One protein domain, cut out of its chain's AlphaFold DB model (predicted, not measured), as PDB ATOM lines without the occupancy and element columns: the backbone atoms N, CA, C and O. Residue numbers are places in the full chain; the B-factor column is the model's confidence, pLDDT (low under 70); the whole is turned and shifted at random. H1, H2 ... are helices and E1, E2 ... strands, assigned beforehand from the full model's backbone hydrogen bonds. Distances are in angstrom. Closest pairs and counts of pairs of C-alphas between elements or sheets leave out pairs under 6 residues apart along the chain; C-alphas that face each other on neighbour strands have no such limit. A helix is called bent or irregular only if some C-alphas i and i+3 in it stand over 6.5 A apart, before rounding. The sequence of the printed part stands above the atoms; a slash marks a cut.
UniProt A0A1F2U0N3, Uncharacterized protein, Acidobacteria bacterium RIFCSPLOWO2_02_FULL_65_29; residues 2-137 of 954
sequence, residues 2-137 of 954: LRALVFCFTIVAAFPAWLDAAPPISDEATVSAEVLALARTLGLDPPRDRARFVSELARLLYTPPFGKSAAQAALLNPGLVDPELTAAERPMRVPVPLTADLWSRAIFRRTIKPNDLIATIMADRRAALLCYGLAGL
ATOM      1  N   LEU A   2       8.064   3.552 -70.653       30.75
ATOM      2  CA  LEU A   2       9.038   3.509 -69.541       30.75
ATOM      3  C   LEU A   2       9.218   4.759 -68.642       30.75
ATOM      4  O   LEU A   2       9.459   5.845 -69.130       30.75
ATOM      5  N   ARG A   3       9.275   4.661 -67.310       30.14
ATOM      6  CA  ARG A   3       9.148   3.541 -66.364       30.14
ATOM      7  C   ARG A   3       8.925   4.164 -64.976       30.14
ATOM      8  O   ARG A   3       9.558   5.159 -64.643       30.14
ATOM      9  N   ALA A   4       8.028   3.557 -64.210       31.78
ATOM     10  CA  ALA A   4       7.728   3.867 -62.819       31.78
ATOM     11  C   ALA A   4       8.894   3.509 -61.878       31.78
ATOM     12  O   ALA A   4       9.609   2.537 -62.125       31.78
ATOM     13  N   LEU A   5       9.018   4.242 -60.770       31.78
ATOM     14  CA  LEU A   5       9.814   3.864 -59.603       31.78
ATOM     15  C   LEU A   5       8.930   4.046 -58.364       31.78
ATOM     16  O   LEU A   5       8.556   5.156 -57.996       31.78
ATOM     17  N   VAL A   6       8.525   2.908 -57.803       31.70
ATOM     18  CA  VAL A   6       7.691   2.758 -56.609       31.70
ATOM     19  C   VAL A   6       8.596   2.855 -55.381       31.70
ATOM     20  O   VAL A   6       9.542   2.083 -55.257       31.70
ATOM     21  N   PHE A   7       8.294   3.784 -54.473       30.30
ATOM     22  CA  PHE A   7       8.879   3.840 -53.133       30.30
ATOM     23  C   PHE A   7       7.989   3.047 -52.165       30.30
ATOM     24  O   PHE A   7       6.879   3.473 -51.848       30.30
ATOM     25  N   CYS A   8       8.478   1.899 -51.694       27.33
ATOM     26  CA  CYS A   8       7.908   1.170 -50.562       27.33
ATOM     27  C   CYS A   8       8.612   1.615 -49.273       27.33
ATOM     28  O   CYS A   8       9.792   1.329 -49.095       27.33
ATOM     29  N   PHE A   9       7.887   2.274 -48.367       29.78
ATOM     30  CA  PHE A   9       8.300   2.432 -46.971       29.78
ATOM     31  C   PHE A   9       7.719   1.277 -46.148       29.78
ATOM     32  O   PHE A   9       6.507   1.186 -45.953       29.78
ATOM     33  N   THR A  10       8.582   0.385 -45.671       31.19
ATOM     34  CA  THR A  10       8.261  -0.620 -44.655       31.19
ATOM     35  C   THR A  10       8.286   0.022 -43.269       31.19
ATOM     36  O   THR A  10       9.309   0.532 -42.817       31.19
ATOM     37  N   ILE A  11       7.145  -0.011 -42.581       31.59
ATOM     38  CA  ILE A  11       7.023   0.321 -41.158       31.59
ATOM     39  C   ILE A  11       7.619  -0.849 -40.361       31.59
ATOM     40  O   ILE A  11       7.059  -1.943 -40.362       31.59
ATOM     41  N   VAL A  12       8.751  -0.629 -39.687       32.69
ATOM     42  CA  VAL A  12       9.294  -1.560 -38.685       32.69
ATOM     43  C   VAL A  12       8.799  -1.109 -37.315       32.69
ATOM     44  O   VAL A  12       9.203  -0.062 -36.810       32.69
ATOM     45  N   ALA A  13       7.901  -1.892 -36.720       30.52
ATOM     46  CA  ALA A  13       7.505  -1.743 -35.327       30.52
ATOM     47  C   ALA A  13       8.658  -2.214 -34.424       30.52
ATOM     48  O   ALA A  13       9.016  -3.391 -34.425       30.52
ATOM     49  N   ALA A  14       9.250  -1.291 -33.667       29.66
ATOM     50  CA  ALA A  14      10.227  -1.606 -32.632       29.66
ATOM     51  C   ALA A  14       9.493  -2.103 -31.376       29.66
ATOM     52  O   ALA A  14       8.878  -1.316 -30.659       29.66
ATOM     53  N   PHE A  15       9.554  -3.406 -31.107       30.30
ATOM     54  CA  PHE A  15       9.264  -3.939 -29.777       30.30
ATOM     55  C   PHE A  15      10.518  -3.760 -28.909       30.30
ATOM     56  O   PHE A  15      11.582  -4.243 -29.303       30.30
ATOM     57  N   PRO A  16      10.445  -3.092 -27.744       32.69
ATOM     58  CA  PRO A  16      11.545  -3.105 -26.793       32.69
ATOM     59  C   PRO A  16      11.644  -4.520 -26.220       32.69
ATOM     60  O   PRO A  16      10.820  -4.934 -25.405       32.69
ATOM     61  N   ALA A  17      12.639  -5.279 -26.675       29.66
ATOM     62  CA  ALA A  17      13.063  -6.483 -25.987       29.66
ATOM     63  C   ALA A  17      13.606  -6.050 -24.620       29.66
ATOM     64  O   ALA A  17      14.706  -5.508 -24.518       29.66
ATOM     65  N   TRP A  18      12.804  -6.247 -23.577       31.92
ATOM     66  CA  TRP A  18      13.311  -6.320 -22.219       31.92
ATOM     67  C   TRP A  18      14.253  -7.526 -22.181       31.92
ATOM     68  O   TRP A  18      13.814  -8.671 -22.122       31.92
ATOM     69  N   LEU A  19      15.552  -7.268 -22.324       31.42
ATOM     70  CA  LEU A  19      16.578  -8.202 -21.888       31.42
ATOM     71  C   LEU A  19      16.422  -8.292 -20.370       31.42
ATOM     72  O   LEU A  19      16.877  -7.401 -19.655       31.42
ATOM     73  N   ASP A  20      15.721  -9.323 -19.894       29.36
ATOM     74  CA  ASP A  20      15.783  -9.717 -18.490       29.36
ATOM     75  C   ASP A  20      17.264  -9.816 -18.119       29.36
ATOM     76  O   ASP A  20      18.029 -10.563 -18.739       29.36
ATOM     77  N   ALA A  21      17.688  -9.006 -17.148       35.28
ATOM     78  CA  ALA A  21      19.021  -9.116 -16.584       35.28
ATOM     79  C   ALA A  21      19.194 -10.560 -16.103       35.28
ATOM     80  O   ALA A  21      18.362 -11.063 -15.344       35.28
ATOM     81  N   ALA A  22      20.245 -11.238 -16.572       42.75
ATOM     82  CA  ALA A  22      20.558 -12.579 -16.102       42.75
ATOM     83  C   ALA A  22      20.578 -12.569 -14.559       42.75
ATOM     84  O   ALA A  22      21.143 -11.638 -13.973       42.75
ATOM     85  N   PRO A  23      19.940 -13.548 -13.892       52.31
ATOM     86  CA  PRO A  23      19.882 -13.573 -12.439       52.31
ATOM     87  C   PRO A  23      21.301 -13.541 -11.852       52.31
ATOM     88  O   PRO A  23      22.219 -14.126 -12.440       52.31
ATOM     89  N   PRO A  24      21.505 -12.867 -10.707       63.50
ATOM     90  CA  PRO A  24      22.829 -12.719 -10.126       63.50
ATOM     91  C   PRO A  24      23.434 -14.093  -9.812       63.50
ATOM     92  O   PRO A  24      22.815 -14.940  -9.169       63.50
ATOM     93  N   ILE A  25      24.656 -14.316 -10.299       77.50
ATOM     94  CA  ILE A  25      25.404 -15.575 -10.137       77.50
ATOM     95  C   ILE A  25      26.028 -15.671  -8.732       77.50
ATOM     96  O   ILE A  25      26.385 -16.755  -8.284       77.50
ATOM     97  N   SER A  26      26.159 -14.548  -8.025       80.50
ATOM     98  CA  SER A  26      26.688 -14.450  -6.657       80.50
ATOM     99  C   SER A  26      25.660 -13.788  -5.741       80.50
ATOM    100  O   SER A  26      24.785 -13.072  -6.226       80.50
ATOM    101  N   ASP A  27      25.771 -14.016  -4.435       81.44
ATOM    102  CA  ASP A  27      24.847 -13.492  -3.420       81.44
ATOM    103  C   ASP A  27      25.601 -12.691  -2.347       81.44
ATOM    104  O   ASP A  27      26.815 -12.851  -2.172       81.44
ATOM    105  N   GLU A  28      24.882 -11.851  -1.604       87.12
ATOM    106  CA  GLU A  28      25.393 -11.203  -0.394       87.12
ATOM    107  C   GLU A  28      24.827 -11.903   0.839       87.12
ATOM    108  O   GLU A  28      23.678 -11.686   1.230       87.12
ATOM    109  N   ALA A  29      25.643 -12.728   1.493       89.44
ATOM    110  CA  ALA A  29      25.211 -13.445   2.688       89.44
ATOM    111  C   ALA A  29      25.542 -12.665   3.961       89.44
ATOM    112  O   ALA A  29      26.616 -12.073   4.092       89.44
ATOM    113  N   THR A  30      24.633 -12.713   4.932       91.75
ATOM    114  CA  THR A  30      24.869 -12.188   6.279       91.75
ATOM    115  C   THR A  30      25.735 -13.167   7.069       91.75
ATOM    116  O   THR A  30      25.393 -14.341   7.194       91.75
ATOM    117  N   VAL A  31      26.835 -12.680   7.637       91.94
ATOM    118  CA  VAL A  31      27.670 -13.411   8.596       91.94
ATOM    119  C   VAL A  31      27.146 -13.145  10.005       91.94
ATOM    120  O   VAL A  31      26.922 -11.988  10.368       91.94
ATOM    121  N   SER A  32      26.936 -14.200  10.795       89.88
ATOM    122  CA  SER A  32      26.483 -14.078  12.184       89.88
ATOM    123  C   SER A  32      27.607 -13.608  13.117       89.88
ATOM    124  O   SER A  32      28.790 -13.748  12.801       89.88
ATOM    125  N   ALA A  33      27.242 -13.069  14.281       89.38
ATOM    126  CA  ALA A  33      28.201 -12.586  15.276       89.38
ATOM    127  C   ALA A  33      29.147 -13.697  15.765       89.38
ATOM    128  O   ALA A  33      30.339 -13.465  15.941       89.38
ATOM    129  N   GLU A  34      28.648 -14.926  15.900       88.06
ATOM    130  CA  GLU A  34      29.422 -16.090  16.340       88.06
ATOM    131  C   GLU A  34      30.508 -16.462  15.321       88.06
ATOM    132  O   GLU A  34      31.644 -16.758  15.689       88.06
ATOM    133  N   VAL A  35      30.183 -16.408  14.023       89.94
ATOM    134  CA  VAL A  35      31.152 -16.683  12.950       89.94
ATOM    135  C   VAL A  35      32.203 -15.573  12.864       89.94
ATOM    136  O   VAL A  35      33.375 -15.861  12.622       89.94
ATOM    137  N   LEU A  36      31.815 -14.315  13.091       92.06
ATOM    138  CA  LEU A  36      32.752 -13.186  13.136       92.06
ATOM    139  C   LEU A  36      33.709 -13.287  14.328       92.06
ATOM    140  O   LEU A  36      34.921 -13.147  14.158       92.06
ATOM    141  N   ALA A  37      33.183 -13.611  15.510       88.94
ATOM    142  CA  ALA A  37      33.981 -13.820  16.710       88.94
ATOM    143  C   ALA A  37      34.963 -14.982  16.512       88.94
ATOM    144  O   ALA A  37      36.154 -14.847  16.800       88.94
ATOM    145  N   LEU A  38      34.508 -16.089  15.914       88.19
ATOM    146  CA  LEU A  38      35.378 -17.198  15.534       88.19
ATOM    147  C   LEU A  38      36.488 -16.761  14.568       88.19
ATOM    148  O   LEU A  38      37.649 -17.116  14.781       88.19
ATOM    149  N   ALA A  39      36.159 -15.992  13.528       89.19
ATOM    150  CA  ALA A  39      37.128 -15.515  12.545       89.19
ATOM    151  C   ALA A  39      38.262 -14.705  13.204       89.19
ATOM    152  O   ALA A  39      39.430 -14.908  12.864       89.19
ATOM    153  N   ARG A  40      37.961 -13.885  14.223       88.00
ATOM    154  CA  ARG A  40      38.999 -13.180  14.999       88.00
ATOM    155  C   ARG A  40      39.939 -14.123  15.742       88.00
ATOM    156  O   ARG A  40      41.143 -13.879  15.773       88.00
ATOM    157  N   THR A  41      39.436 -15.236  16.282       85.06
ATOM    158  CA  THR A  41      40.295 -16.242  16.947       85.06
ATOM    159  C   THR A  41      41.260 -16.954  15.991       85.06
ATOM    160  O   THR A  41      42.233 -17.570  16.441       85.06
ATOM    161  N   LEU A  42      40.977 -16.882  14.685       83.81
ATOM    162  CA  LEU A  42      41.818 -17.383  13.597       83.81
ATOM    163  C   LEU A  42      42.748 -16.301  13.023       83.81
ATOM    164  O   LEU A  42      43.534 -16.605  12.134       83.81
ATOM    165  N   GLY A  43      42.689 -15.068  13.537       84.12
ATOM    166  CA  GLY A  43      43.545 -13.959  13.114       84.12
ATOM    167  C   GLY A  43      42.989 -13.105  11.972       84.12
ATOM    168  O   GLY A  43      43.725 -12.272  11.456       84.12
ATOM    169  N   LEU A  44      41.721 -13.278  11.579       88.31
ATOM    170  CA  LEU A  44      41.077 -12.400  10.596       88.31
ATOM    171  C   LEU A  44      40.610 -11.090  11.223       88.31
ATOM    172  O   LEU A  44      40.200 -11.058  12.386       88.31
ATOM    173  N   ASP A  45      40.576 -10.037  10.406       88.62
ATOM    174  CA  ASP A  45      39.927  -8.776  10.742       88.62
ATOM    175  C   ASP A  45      38.681  -8.589   9.859       88.62
ATOM    176  O   ASP A  45      38.783  -8.076   8.743       88.62
ATOM    177  N   PRO A  46      37.483  -9.022  10.310       89.50
ATOM    178  CA  PRO A  46      36.314  -9.114   9.441       89.50
ATOM    179  C   PRO A  46      35.923  -7.812   8.722       89.50
ATOM    180  O   PRO A  46      35.656  -7.882   7.521       89.50
ATOM    181  N   PRO A  47      35.931  -6.620   9.363       87.06
ATOM    182  CA  PRO A  47      35.688  -5.358   8.663       87.06
ATOM    183  C   PRO A  47      36.660  -5.106   7.507       87.06
ATOM    184  O   PRO A  47      36.240  -4.663   6.440       87.06
ATOM    185  N   ARG A  48      37.946  -5.407   7.708       85.12
ATOM    186  CA  ARG A  48      39.010  -5.165   6.729       85.12
ATOM    187  C   ARG A  48      39.030  -6.213   5.622       85.12
ATOM    188  O   ARG A  48      39.272  -5.882   4.466       85.12
ATOM    189  N   ASP A  49      38.751  -7.464   5.966       86.94
ATOM    190  CA  ASP A  49      38.799  -8.600   5.046       86.94
ATOM    191  C   ASP A  49      37.413  -8.929   4.453       86.94
ATOM    192  O   ASP A  49      37.249  -9.948   3.785       86.94
ATOM    193  N   ARG A  50      36.418  -8.045   4.635       91.19
ATOM    194  CA  ARG A  50      35.009  -8.198   4.220       91.19
ATOM    195  C   ARG A  50      34.829  -8.777   2.817       91.19
ATOM    196  O   ARG A  50      34.069  -9.724   2.636       91.19
ATOM    197  N   ALA A  51      35.549  -8.235   1.837       91.00
ATOM    198  CA  ALA A  51      35.438  -8.627   0.431       91.00
ATOM    199  C   ALA A  51      36.021 -10.024   0.125       91.00
ATOM    200  O   ALA A  51      35.697 -10.618  -0.900       91.00
ATOM    201  N   ARG A  52      36.881 -10.556   1.004       91.31
ATOM    202  CA  ARG A  52      37.539 -11.872   0.879       91.31
ATOM    203  C   ARG A  52      37.202 -12.820   2.029       91.31
ATOM    204  O   ARG A  52      37.776 -13.907   2.112       91.31
ATOM    205  N   PHE A  53      36.271 -12.425   2.893       93.19
ATOM    206  CA  PHE A  53      36.013 -13.063   4.178       93.19
ATOM    207  C   PHE A  53      35.798 -14.571   4.037       93.19
ATOM    208  O   PHE A  53      36.447 -15.362   4.712       93.19
ATOM    209  N   VAL A  54      34.937 -14.973   3.100       92.56
ATOM    210  CA  VAL A  54      34.569 -16.377   2.882       92.56
ATOM    211  C   VAL A  54      35.764 -17.218   2.434       92.56
ATOM    212  O   VAL A  54      35.966 -18.316   2.949       92.56
ATOM    213  N   SER A  55      36.577 -16.707   1.502       91.50
ATOM    214  CA  SER A  55      37.776 -17.412   1.039       91.50
ATOM    215  C   SER A  55      38.845 -17.498   2.129       91.50
ATOM    216  O   SER A  55      39.401 -18.570   2.349       91.50
ATOM    217  N   GLU A  56      39.111 -16.414   2.859       91.25
ATOM    218  CA  GLU A  56      40.146 -16.445   3.896       91.25
ATOM    219  C   GLU A  56      39.739 -17.318   5.085       91.25
ATOM    220  O   GLU A  56      40.547 -18.111   5.569       91.25
ATOM    221  N   LEU A  57      38.470 -17.266   5.496       91.75
ATOM    222  CA  LEU A  57      37.958 -18.123   6.560       91.75
ATOM    223  C   LEU A  57      38.043 -19.606   6.175       91.75
ATOM    224  O   LEU A  57      38.557 -20.409   6.952       91.75
ATOM    225  N   ALA A  58      37.621 -19.976   4.959       91.75
ATOM    226  CA  ALA A  58      37.739 -21.353   4.472       91.75
ATOM    227  C   ALA A  58      39.200 -21.834   4.447       91.75
ATOM    228  O   ALA A  58      39.496 -22.963   4.847       91.75
ATOM    229  N   ARG A  59      40.127 -20.975   4.004       89.56
ATOM    230  CA  ARG A  59      41.559 -21.282   3.955       89.56
ATOM    231  C   ARG A  59      42.132 -21.501   5.356       89.56
ATOM    232  O   ARG A  59      42.771 -22.526   5.586       89.56
ATOM    233  N   LEU A  60      41.862 -20.599   6.300       88.12
ATOM    234  CA  LEU A  60      42.373 -20.667   7.676       88.12
ATOM    235  C   LEU A  60      41.741 -21.781   8.520       88.12
ATOM    236  O   LEU A  60      42.365 -22.244   9.469       88.12
ATOM    237  N   LEU A  61      40.528 -22.230   8.197       86.81
ATOM    238  CA  LEU A  61      39.884 -23.355   8.887       86.81
ATOM    239  C   LEU A  61      40.475 -24.719   8.506       86.81
ATOM    240  O   LEU A  61      40.389 -25.671   9.291       86.81
ATOM    241  N   TYR A  62      41.029 -24.831   7.295       84.75
ATOM    242  CA  TYR A  62      41.390 -26.110   6.681       84.75
ATOM    243  C   TYR A  62      42.855 -26.197   6.202       84.75
ATOM    244  O   TYR A  62      43.179 -27.107   5.431       84.75
ATOM    245  N   THR A  63      43.751 -25.321   6.686       75.06
ATOM    246  CA  THR A  63      45.205 -25.330   6.391       75.06
ATOM    247  C   THR A  63      46.045 -25.647   7.634       75.06
ATOM    248  O   THR A  63      46.321 -24.752   8.416       75.06
ATOM    249  N   PRO A  64      46.567 -26.865   7.837       65.31
ATOM    250  CA  PRO A  64      47.359 -27.186   9.033       65.31
ATOM    251  C   PRO A  64      48.638 -26.336   9.198       65.31
ATOM    252  O   PRO A  64      49.262 -25.993   8.195       65.31
ATOM    253  N   PRO A  65      49.077 -26.029  10.438       55.31
ATOM    254  CA  PRO A  65      48.444 -26.348  11.727       55.31
ATOM    255  C   PRO A  65      47.191 -25.502  12.032       55.31
ATOM    256  O   PRO A  65      46.527 -25.729  13.044       55.31
ATOM    257  N   PHE A  66      46.858 -24.551  11.157       53.72
ATOM    258  CA  PHE A  66      45.701 -23.655  11.211       53.72
ATOM    259  C   PHE A  66      44.429 -24.435  10.845       53.72
ATOM    260  O   PHE A  66      43.944 -24.543   9.723       53.72
ATOM    261  N   GLY A  67      43.980 -25.145  11.863       51.69
ATOM    262  CA  GLY A  67      42.843 -26.040  11.861       51.69
ATOM    263  C   GLY A  67      42.674 -26.502  13.293       51.69
ATOM    264  O   GLY A  67      42.825 -27.685  13.591       51.69
ATOM    265  N   LYS A  68      42.469 -25.547  14.215       58.56
ATOM    266  CA  LYS A  68      42.128 -25.881  15.599       58.56
ATOM    267  C   LYS A  68      40.901 -26.788  15.529       58.56
ATOM    268  O   LYS A  68      39.854 -26.355  15.049       58.56
ATOM    269  N   SER A  69      41.003 -28.002  16.065       62.62
ATOM    270  CA  SER A  69      39.833 -28.846  16.334       62.62
ATOM    271  C   SER A  69      38.757 -28.059  17.090       62.62
ATOM    272  O   SER A  69      37.573 -28.227  16.826       62.62
ATOM    273  N   ALA A  70      39.174 -27.121  17.948       68.19
ATOM    274  CA  ALA A  70      38.305 -26.194  18.663       68.19
ATOM    275  C   ALA A  70      37.533 -25.218  17.754       68.19
ATOM    276  O   ALA A  70      36.355 -24.999  17.997       68.19
ATOM    277  N   ALA A  71      38.141 -24.662  16.699       72.56
ATOM    278  CA  ALA A  71      37.452 -23.739  15.789       72.56
ATOM    279  C   ALA A  71      36.386 -24.466  14.953       72.56
ATOM    280  O   ALA A  71      35.270 -23.985  14.785       72.56
ATOM    281  N   GLN A  72      36.715 -25.673  14.490       72.50
ATOM    282  CA  GLN A  72      35.769 -26.544  13.793       72.50
ATOM    283  C   GLN A  72      34.653 -27.025  14.734       72.50
ATOM    284  O   GLN A  72      33.487 -27.040  14.351       72.50
ATOM    285  N   ALA A  73      34.986 -27.357  15.985       73.94
ATOM    286  CA  ALA A  73      33.997 -27.681  17.007       73.94
ATOM    287  C   ALA A  73      33.084 -26.484  17.322       73.94
ATOM    288  O   ALA A  73      31.883 -26.678  17.480       73.94
ATOM    289  N   ALA A  74      33.620 -25.261  17.356       77.19
ATOM    290  CA  ALA A  74      32.858 -24.039  17.601       77.19
ATOM    291  C   ALA A  74      31.897 -23.683  16.453       77.19
ATOM    292  O   ALA A  74      30.812 -23.176  16.713       77.19
ATOM    293  N   LEU A  75      32.228 -24.023  15.200       78.44
ATOM    294  CA  LEU A  75      31.277 -23.920  14.079       78.44
ATOM    295  C   LEU A  75      30.076 -24.858  14.241       78.44
ATOM    296  O   LEU A  75      28.963 -24.507  13.862       78.44
ATOM    297  N   LEU A  76      30.301 -26.054  14.791       76.44
ATOM    298  CA  LEU A  76      29.247 -27.045  15.032       76.44
ATOM    299  C   LEU A  76      28.478 -26.781  16.334       76.44
ATOM    300  O   LEU A  76      27.329 -27.199  16.466       76.44
ATOM    301  N   ASN A  77      29.108 -26.102  17.292       79.56
ATOM    302  CA  ASN A  77      28.533 -25.738  18.577       79.56
ATOM    303  C   ASN A  77      28.906 -24.284  18.929       79.56
ATOM    304  O   ASN A  77      29.920 -24.061  19.601       79.56
ATOM    305  N   PRO A  78      28.080 -23.300  18.519       73.44
ATOM    306  CA  PRO A  78      28.348 -21.878  18.743       73.44
ATOM    307  C   PRO A  78      28.525 -21.492  20.217       73.44
ATOM    308  O   PRO A  78      29.191 -20.507  20.510       73.44
ATOM    309  N   GLY A  79      28.009 -22.296  21.159       72.94
ATOM    310  CA  GLY A  79      28.226 -22.097  22.597       72.94
ATOM    311  C   GLY A  79      29.677 -22.291  23.062       72.94
ATOM    312  O   GLY A  79      29.967 -22.072  24.232       72.94
ATOM    313  N   LEU A  80      30.580 -22.719  22.172       78.12
ATOM    314  CA  LEU A  80      32.026 -22.788  22.418       78.12
ATOM    315  C   LEU A  80      32.767 -21.498  22.030       78.12
ATOM    316  O   LEU A  80      33.966 -21.395  22.292       78.12
ATOM    317  N   VAL A  81      32.094 -20.544  21.378       79.31
ATOM    318  CA  VAL A  81      32.654 -19.222  21.079       79.31
ATOM    319  C   VAL A  81      32.509 -18.343  22.317       79.31
ATOM    320  O   VAL A  81      31.487 -18.384  22.998       79.31
ATOM    321  N   ASP A  82      33.539 -17.555  22.613       82.12
ATOM    322  CA  ASP A  82      33.529 -16.627  23.740       82.12
ATOM    323  C   ASP A  82      32.310 -15.673  23.654       82.12
ATOM    324  O   ASP A  82      32.151 -14.964  22.645       82.12
ATOM    325  N   PRO A  83      31.432 -15.649  24.677       83.62
ATOM    326  CA  PRO A  83      30.269 -14.771  24.709       83.62
ATOM    327  C   PRO A  83      30.628 -13.284  24.650       83.62
ATOM    328  O   PRO A  83      29.877 -12.514  24.053       83.62
ATOM    329  N   GLU A  84      31.760 -12.874  25.232       85.81
ATOM    330  CA  GLU A  84      32.199 -11.474  25.221       85.81
ATOM    331  C   GLU A  84      32.637 -11.049  23.816       85.81
ATOM    332  O   GLU A  84      32.204 -10.003  23.327       85.81
ATOM    333  N   LEU A  85      33.414 -11.894  23.122       82.06
ATOM    334  CA  LEU A  85      33.777 -11.661  21.718       82.06
ATOM    335  C   LEU A  85      32.532 -11.620  20.827       82.06
ATOM    336  O   LEU A  85      32.419 -10.750  19.972       82.06
ATOM    337  N   THR A  86      31.578 -12.527  21.045       85.69
ATOM    338  CA  THR A  86      30.331 -12.576  20.265       85.69
ATOM    339  C   THR A  86      29.485 -11.320  20.474       85.69
ATOM    340  O   THR A  86      28.970 -10.758  19.510       85.69
ATOM    341  N   ALA A  87      29.366 -10.840  21.716       86.75
ATOM    342  CA  ALA A  87      28.604  -9.635  22.041       86.75
ATOM    343  C   ALA A  87      29.207  -8.353  21.438       86.75
ATOM    344  O   ALA A  87      28.479  -7.385  21.204       86.75
ATOM    345  N   ALA A  88      30.517  -8.340  21.175       87.56
ATOM    346  CA  ALA A  88      31.202  -7.229  20.520       87.56
ATOM    347  C   ALA A  88      30.971  -7.182  18.996       87.56
ATOM    348  O   ALA A  88      31.160  -6.130  18.379       87.56
ATOM    349  N   GLU A  89      30.550  -8.290  18.382       88.31
ATOM    350  CA  GLU A  89      30.391  -8.397  16.934       88.31
ATOM    351  C   GLU A  89      29.030  -7.913  16.431       88.31
ATOM    352  O   GLU A  89      27.988  -8.050  17.073       88.31
ATOM    353  N   ARG A  90      29.031  -7.365  15.212       88.50
ATOM    354  CA  ARG A  90      27.810  -6.969  14.502       88.50
ATOM    355  C   ARG A  90      27.712  -7.737  13.191       88.50
ATOM    356  O   ARG A  90      28.691  -7.732  12.446       88.50
ATOM    357  N   PRO A  91      26.547  -8.329  12.864       88.25
ATOM    358  CA  PRO A  91      26.367  -9.014  11.594       88.25
ATOM    359  C   PRO A  91      26.746  -8.129  10.408       88.25
ATOM    360  O   PRO A  91      26.411  -6.942  10.367       88.25
ATOM    361  N   MET A  92      27.418  -8.719   9.425       91.25
ATOM    362  CA  MET A  92      27.880  -8.013   8.231       91.25
ATOM    363  C   MET A  92      27.599  -8.827   6.975       91.25
ATOM    364  O   MET A  92      27.599 -10.054   7.019       91.25
ATOM    365  N   ARG A  93      27.371  -8.151   5.847       91.31
ATOM    366  CA  ARG A  93      27.188  -8.824   4.554       91.31
ATOM    367  C   ARG A  93      28.518  -9.023   3.847       91.31
ATOM    368  O   ARG A  93      29.314  -8.083   3.802       91.31
ATOM    369  N   VAL A  94      28.730 -10.201   3.278       92.50
ATOM    370  CA  VAL A  94      29.937 -10.564   2.522       92.50
ATOM    371  C   VAL A  94      29.554 -11.196   1.181       92.50
ATOM    372  O   VAL A  94      28.505 -11.842   1.103       92.50
ATOM    373  N   PRO A  95      30.381 -11.043   0.132       91.94
ATOM    374  CA  PRO A  95      30.135 -11.710  -1.140       91.94
ATOM    375  C   PRO A  95      30.336 -13.226  -1.014       91.94
ATOM    376  O   PRO A  95      31.325 -13.691  -0.438       91.94
ATOM    377  N   VAL A  96      29.413 -14.003  -1.589       92.31
ATOM    378  CA  VAL A  96      29.477 -15.471  -1.663       92.31
ATOM    379  C   VAL A  96      29.298 -15.920  -3.113       92.31
ATOM    380  O   VAL A  96      28.364 -15.463  -3.775       92.31
ATOM    381  N   PRO A  97      30.158 -16.814  -3.638       92.88
ATOM    382  CA  PRO A  97      29.937 -17.381  -4.961       92.88
ATOM    383  C   PRO A  97      28.706 -18.296  -4.944       92.88
ATOM    384  O   PRO A  97      28.572 -19.125  -4.043       92.88
ATOM    385  N   LEU A  98      27.873 -18.214  -5.988       92.56
ATOM    386  CA  LEU A  98      26.587 -18.915  -6.117       92.56
ATOM    387  C   LEU A  98      25.503 -18.409  -5.153       92.56
ATOM    388  O   LEU A  98      25.772 -17.961  -4.041       92.56
ATOM    389  N   THR A  99      24.246 -18.526  -5.579       91.19
ATOM    390  CA  THR A  99      23.086 -18.139  -4.766       91.19
ATOM    391  C   THR A  99      22.800 -19.141  -3.650       91.19
ATOM    392  O   THR A  99      23.107 -20.334  -3.769       91.19
ATOM    393  N   ALA A 100      22.146 -18.690  -2.573       90.75
ATOM    394  CA  ALA A 100      21.711 -19.574  -1.486       90.75
ATOM    395  C   ALA A 100      20.841 -20.752  -1.979       90.75
ATOM    396  O   ALA A 100      20.927 -21.866  -1.453       90.75
ATOM    397  N   ASP A 101      20.034 -20.530  -3.022       90.31
ATOM    398  CA  ASP A 101      19.230 -21.566  -3.675       90.31
ATOM    399  C   ASP A 101      20.099 -22.625  -4.378       90.31
ATOM    400  O   ASP A 101      19.875 -23.826  -4.207       90.31
ATOM    401  N   LEU A 102      21.142 -22.209  -5.106       92.62
ATOM    402  CA  LEU A 102      22.072 -23.142  -5.747       92.62
ATOM    403  C   LEU A 102      22.830 -23.984  -4.716       92.62
ATOM    404  O   LEU A 102      22.898 -25.205  -4.867       92.62
ATOM    405  N   TRP A 103      23.330 -23.374  -3.637       95.06
ATOM    406  CA  TRP A 103      23.936 -24.116  -2.525       95.06
ATOM    407  C   TRP A 103      22.955 -25.121  -1.911       95.06
ATOM    408  O   TRP A 103      23.303 -26.287  -1.700       95.06
ATOM    409  N   SER A 104      21.709 -24.698  -1.685       93.56
ATOM    410  CA  SER A 104      20.647 -25.539  -1.125       93.56
ATOM    411  C   SER A 104      20.339 -26.755  -2.003       93.56
ATOM    412  O   SER A 104      20.253 -27.875  -1.498       93.56
ATOM    413  N   ARG A 105      20.190 -26.566  -3.321       92.19
ATOM    414  CA  ARG A 105      19.775 -27.627  -4.253       92.19
ATOM    415  C   ARG A 105      20.928 -28.518  -4.711       92.19
ATOM    416  O   ARG A 105      20.788 -29.740  -4.684       92.19
ATOM    417  N   ALA A 106      22.048 -27.931  -5.133       91.88
ATOM    418  CA  ALA A 106      23.146 -28.670  -5.757       91.88
ATOM    419  C   ALA A 106      24.088 -29.317  -4.731       91.88
ATOM    420  O   ALA A 106      24.541 -30.443  -4.934       91.88
ATOM    421  N   ILE A 107      24.365 -28.634  -3.615       95.62
ATOM    422  CA  ILE A 107      25.392 -29.069  -2.659       95.62
ATOM    423  C   ILE A 107      24.765 -29.762  -1.450       95.62
ATOM    424  O   ILE A 107      25.024 -30.943  -1.213       95.62
ATOM    425  N   PHE A 108      23.906 -29.059  -0.712       95.56
ATOM    426  CA  PHE A 108      23.385 -29.553   0.568       95.56
ATOM    427  C   PHE A 108      22.114 -30.398   0.451       95.56
ATOM    428  O   PHE A 108      21.767 -31.107   1.394       95.56
ATOM    429  N   ARG A 109      21.423 -30.330  -0.694       93.44
ATOM    430  CA  ARG A 109      20.156 -31.029  -0.977       93.44
ATOM    431  C   ARG A 109      19.073 -30.788   0.086       93.44
ATOM    432  O   ARG A 109      18.259 -31.663   0.370       93.44
ATOM    433  N   ARG A 110      19.076 -29.589   0.672       94.19
ATOM    434  CA  ARG A 110      18.093 -29.086   1.641       94.19
ATOM    435  C   ARG A 110      18.070 -27.565   1.592       94.19
ATOM    436  O   ARG A 110      19.096 -26.952   1.317       94.19
ATOM    437  N   THR A 111      16.931 -26.960   1.904       92.81
ATOM    438  CA  THR A 111      16.813 -25.499   1.985       92.81
ATOM    439  C   THR A 111      17.663 -24.951   3.129       92.81
ATOM    440  O   THR A 111      17.519 -25.383   4.275       92.81
ATOM    441  N   ILE A 112      18.524 -23.983   2.821       90.88
ATOM    442  CA  ILE A 112      19.322 -23.232   3.793       90.88
ATOM    443  C   ILE A 112      18.863 -21.779   3.766       90.88
ATOM    444  O   ILE A 112      18.700 -21.186   2.700       90.88
ATOM    445  N   LYS A 113      18.630 -21.200   4.946       84.94
ATOM    446  CA  LYS A 113      18.278 -19.784   5.055       84.94
ATOM    447  C   LYS A 113      19.513 -18.929   4.736       84.94
ATOM    448  O   LYS A 113      20.603 -19.304   5.165       84.94
ATOM    449  N   PRO A 114      19.365 -17.761   4.086       80.44
ATOM    450  CA  PRO A 114      20.503 -16.901   3.746       80.44
ATOM    451  C   PRO A 114      21.431 -16.575   4.930       80.44
ATOM    452  O   PRO A 114      22.647 -16.601   4.776       80.44
ATOM    453  N   ASN A 115      20.875 -16.358   6.129       82.50
ATOM    454  CA  ASN A 115      21.654 -16.058   7.340       82.50
ATOM    455  C   ASN A 115      22.445 -17.261   7.892       82.50
ATOM    456  O   ASN A 115      23.421 -17.063   8.607       82.50
ATOM    457  N   ASP A 116      22.054 -18.491   7.551       87.62
ATOM    458  CA  ASP A 116      22.722 -19.717   8.011       87.62
ATOM    459  C   ASP A 116      23.737 -20.237   6.976       87.62
ATOM    460  O   ASP A 116      24.454 -21.213   7.227       87.62
ATOM    461  N   LEU A 117      23.793 -19.613   5.791       91.38
ATOM    462  CA  LEU A 117      24.543 -20.109   4.640       91.38
ATOM    463  C   LEU A 117      26.041 -20.206   4.930       91.38
ATOM    464  O   LEU A 117      26.626 -21.269   4.740       91.38
ATOM    465  N   ILE A 118      26.653 -19.130   5.432       93.00
ATOM    466  CA  ILE A 118      28.096 -19.092   5.706       93.00
ATOM    467  C   ILE A 118      28.486 -20.132   6.753       93.00
ATOM    468  O   ILE A 118      29.403 -20.914   6.513       93.00
ATOM    469  N   ALA A 119      27.771 -20.186   7.879       90.88
ATOM    470  CA  ALA A 119      28.034 -21.167   8.930       90.88
ATOM    471  C   ALA A 119      27.912 -22.604   8.394       90.88
ATOM    472  O   ALA A 119      28.772 -23.442   8.659       90.88
ATOM    473  N   THR A 120      26.894 -22.870   7.568       93.00
ATOM    474  CA  THR A 120      26.680 -24.192   6.962       93.00
ATOM    475  C   THR A 120      27.790 -24.567   5.975       93.00
ATOM    476  O   THR A 120      28.245 -25.709   5.989       93.00
ATOM    477  N   ILE A 121      28.257 -23.626   5.145       94.38
ATOM    478  CA  ILE A 121      29.393 -23.846   4.233       94.38
ATOM    479  C   ILE A 121      30.674 -24.104   5.025       94.38
ATOM    480  O   ILE A 121      31.369 -25.068   4.731       94.38
ATOM    481  N   MET A 122      30.980 -23.280   6.029       93.00
ATOM    482  CA  MET A 122      32.226 -23.390   6.797       93.00
ATOM    483  C   MET A 122      32.281 -24.632   7.690       93.00
ATOM    484  O   MET A 122      33.374 -25.080   8.016       93.00
ATOM    485  N   ALA A 123      31.135 -25.195   8.083       90.88
ATOM    486  CA  ALA A 123      31.073 -26.431   8.860       90.88
ATOM    487  C   ALA A 123      31.380 -27.691   8.024       90.88
ATOM    488  O   ALA A 123      31.834 -28.697   8.575       90.88
ATOM    489  N   ASP A 124      31.156 -27.656   6.705       92.25
ATOM    490  CA  ASP A 124      31.480 -28.756   5.793       92.25
ATOM    491  C   ASP A 124      32.792 -28.473   5.049       92.25
ATOM    492  O   ASP A 124      32.894 -27.568   4.223       92.25
ATOM    493  N   ARG A 125      33.808 -29.311   5.288       91.94
ATOM    494  CA  ARG A 125      35.141 -29.147   4.688       91.94
ATOM    495  C   ARG A 125      35.116 -29.100   3.164       91.94
ATOM    496  O   ARG A 125      35.876 -28.341   2.567       91.94
ATOM    497  N   ARG A 126      34.296 -29.925   2.514       95.00
ATOM    498  CA  ARG A 126      34.222 -29.971   1.049       95.00
ATOM    499  C   ARG A 126      33.473 -28.760   0.519       95.00
ATOM    500  O   ARG A 126      33.918 -28.192  -0.475       95.00
ATOM    501  N   ALA A 127      32.399 -28.338   1.180       96.12
ATOM    502  CA  ALA A 127      31.666 -27.133   0.806       96.12
ATOM    503  C   ALA A 127      32.530 -25.873   0.969       96.12
ATOM    504  O   ALA A 127      32.589 -25.060   0.050       96.12
ATOM    505  N   ALA A 128      33.259 -25.736   2.080       95.06
ATOM    506  CA  ALA A 128      34.173 -24.623   2.318       95.06
ATOM    507  C   ALA A 128      35.298 -24.555   1.277       95.06
ATOM    508  O   ALA A 128      35.553 -23.495   0.711       95.06
ATOM    509  N   LEU A 129      35.939 -25.689   0.974       95.31
ATOM    510  CA  LEU A 129      37.001 -25.761  -0.034       95.31
ATOM    511  C   LEU A 129      36.466 -25.541  -1.460       95.31
ATOM    512  O   LEU A 129      37.104 -24.853  -2.257       95.31
ATOM    513  N   LEU A 130      35.269 -26.040  -1.776       96.75
ATOM    514  CA  LEU A 130      34.588 -25.697  -3.025       96.75
ATOM    515  C   LEU A 130      34.331 -24.188  -3.107       96.75
ATOM    516  O   LEU A 130      34.666 -23.572  -4.114       96.75
ATOM    517  N   CYS A 131      33.777 -23.595  -2.049       96.06
ATOM    518  CA  CYS A 131      33.484 -22.166  -1.974       96.06
ATOM    519  C   CYS A 131      34.754 -21.326  -2.165       96.06
ATOM    520  O   CYS A 131      34.756 -20.381  -2.952       96.06
ATOM    521  N   TYR A 132      35.861 -21.736  -1.536       95.25
ATOM    522  CA  TYR A 132      37.180 -21.147  -1.754       95.25
ATOM    523  C   TYR A 132      37.579 -21.171  -3.235       95.25
ATOM    524  O   TYR A 132      37.924 -20.129  -3.786       95.25
ATOM    525  N   GLY A 133      37.496 -22.328  -3.901       95.50
ATOM    526  CA  GLY A 133      37.835 -22.448  -5.323       95.50
ATOM    527  C   GLY A 133      36.941 -21.592  -6.226       95.50
ATOM    528  O   GLY A 133      37.445 -20.881  -7.094       95.50
ATOM    529  N   LEU A 134      35.625 -21.599  -5.978       95.88
ATOM    530  CA  LEU A 134      34.639 -20.822  -6.738       95.88
ATOM    531  C   LEU A 134      34.859 -19.310  -6.606       95.88
ATOM    532  O   LEU A 134      34.723 -18.582  -7.587       95.88
ATOM    533  N   ALA A 135      35.237 -18.835  -5.416       93.81
ATOM    534  CA  ALA A 135      35.483 -17.417  -5.160       93.81
ATOM    535  C   ALA A 135      36.631 -16.843  -6.013       93.81
ATOM    536  O   ALA A 135      36.680 -15.634  -6.235       93.81
ATOM    537  N   GLY A 136      37.535 -17.695  -6.510       92.75
ATOM    538  CA  GLY A 136      38.658 -17.293  -7.355       92.75
ATOM    539  C   GLY A 136      38.419 -17.421  -8.865       92.75
ATOM    540  O   GLY A 136      39.354 -17.181  -9.631       92.75
ATOM    541  N   LEU A 137      37.223 -17.814  -9.309       95.06
ATOM    542  CA  LEU A 137      36.871 -17.888 -10.732       95.06
ATOM    543  C   LEU A 137      36.483 -16.515 -11.290       95.06
ATOM    544  O   LEU A 137      36.028 -15.648 -10.543       95.06
TER     545      LEU A 137
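Overview. This is residues 2 to 137 of the 954 residues of an uncharacterized protein of Acidobacteria bacterium RIFCSPLOWO2_02_FULL_65_29 (UniProt A0A1F2U0N3). A compact body of helices is built round a short two-stranded ribbon, E1 and E2, and a long bare tail, residues 2 to 22, sticks out from it and makes the length. H6 packs beside E1, H2 and H7 beside E2; beyond the ribbon end away from the tail, H1 has H3 on one side and H4 on another, while H5 is near the tail end. The printed part has 136 residues with seven named helices and two named strands, in the order E1 H1 H2 H3 H4 E2 H5 H6 H7; the class is mostly helix, and the sheet E1 - E2 is antiparallel. The whole is extended, with a radius of gyration of the C-alphas of 23.9 A and spans of 97 by 28 by 26 A.

Arrangement. After the tail, E1, residues 26 to 31, is the antiparallel neighbour of E2, residues 92 to 97, at 145 degrees; N 29 and O 94 are 3.0 A apart, N 94 and O 29 2.9 A, both within hydrogen-bond range. H1, residues 33 to 41, touches H4, residues 83 to 88, about perpendicular at 81 degrees, closest at C-alphas 37 and 86, 5.2 A. H1 only just touches H3, residues 69 to 76, with 3 pairs of C-alphas within 8 A, closest at Leu 38 and Ala 71, 6.9 A. H2, residues 46 to 61, comes closest to E2 at C-alphas 50 and 94, 5.8 A. With residues 54 to 59 alone, H2 touches H7, residues 125 to 135, at a steep tilt of 46 degrees, opposite ways, closest at C-alphas 55 and 132, 4.7 A. H6, residues 114 to 123, comes closest to E1 at C-alphas 115 and 30, 5.1 A. H6 touches H3, closest at C-alphas 123 and 75, 5.8 A. H5, residues 100 to 108, is close to but not clearly touching H6, closest at C-alphas 100 and 114, 6.0 A. Every O i to N i+4 pair is within hydrogen-bond range in H1, H3, H4 and H7; the counts are 8 of 12 in H2, 4 of 5 in H5 and 4 of 6 in H6.

Along the chain. C-alpha 26, where E1 begins, is at (26.688, -14.450, -6.657), and C-alpha 135, where H7 ends, at (35.483, -17.417, -5.160). E1 is 15.3 A long, E2 16.3 A, H6 15.1 A and H7 15.3 A. H2, 14.7 A, is irregular, with C-alphas 51 and 54 8.2 A apart and a kink of 97 degrees near residue 53; H6 is irregular too, with C-alphas 115 and 118 7.3 A apart.

Size, cuts and confidence. Without residues 2 to 22, which stand free, the body spans 39 by 28 by 26 A. The printed part has no cut, and no link is long. pLDDT is under 70 in residues 2 to 24 and 64 to 70.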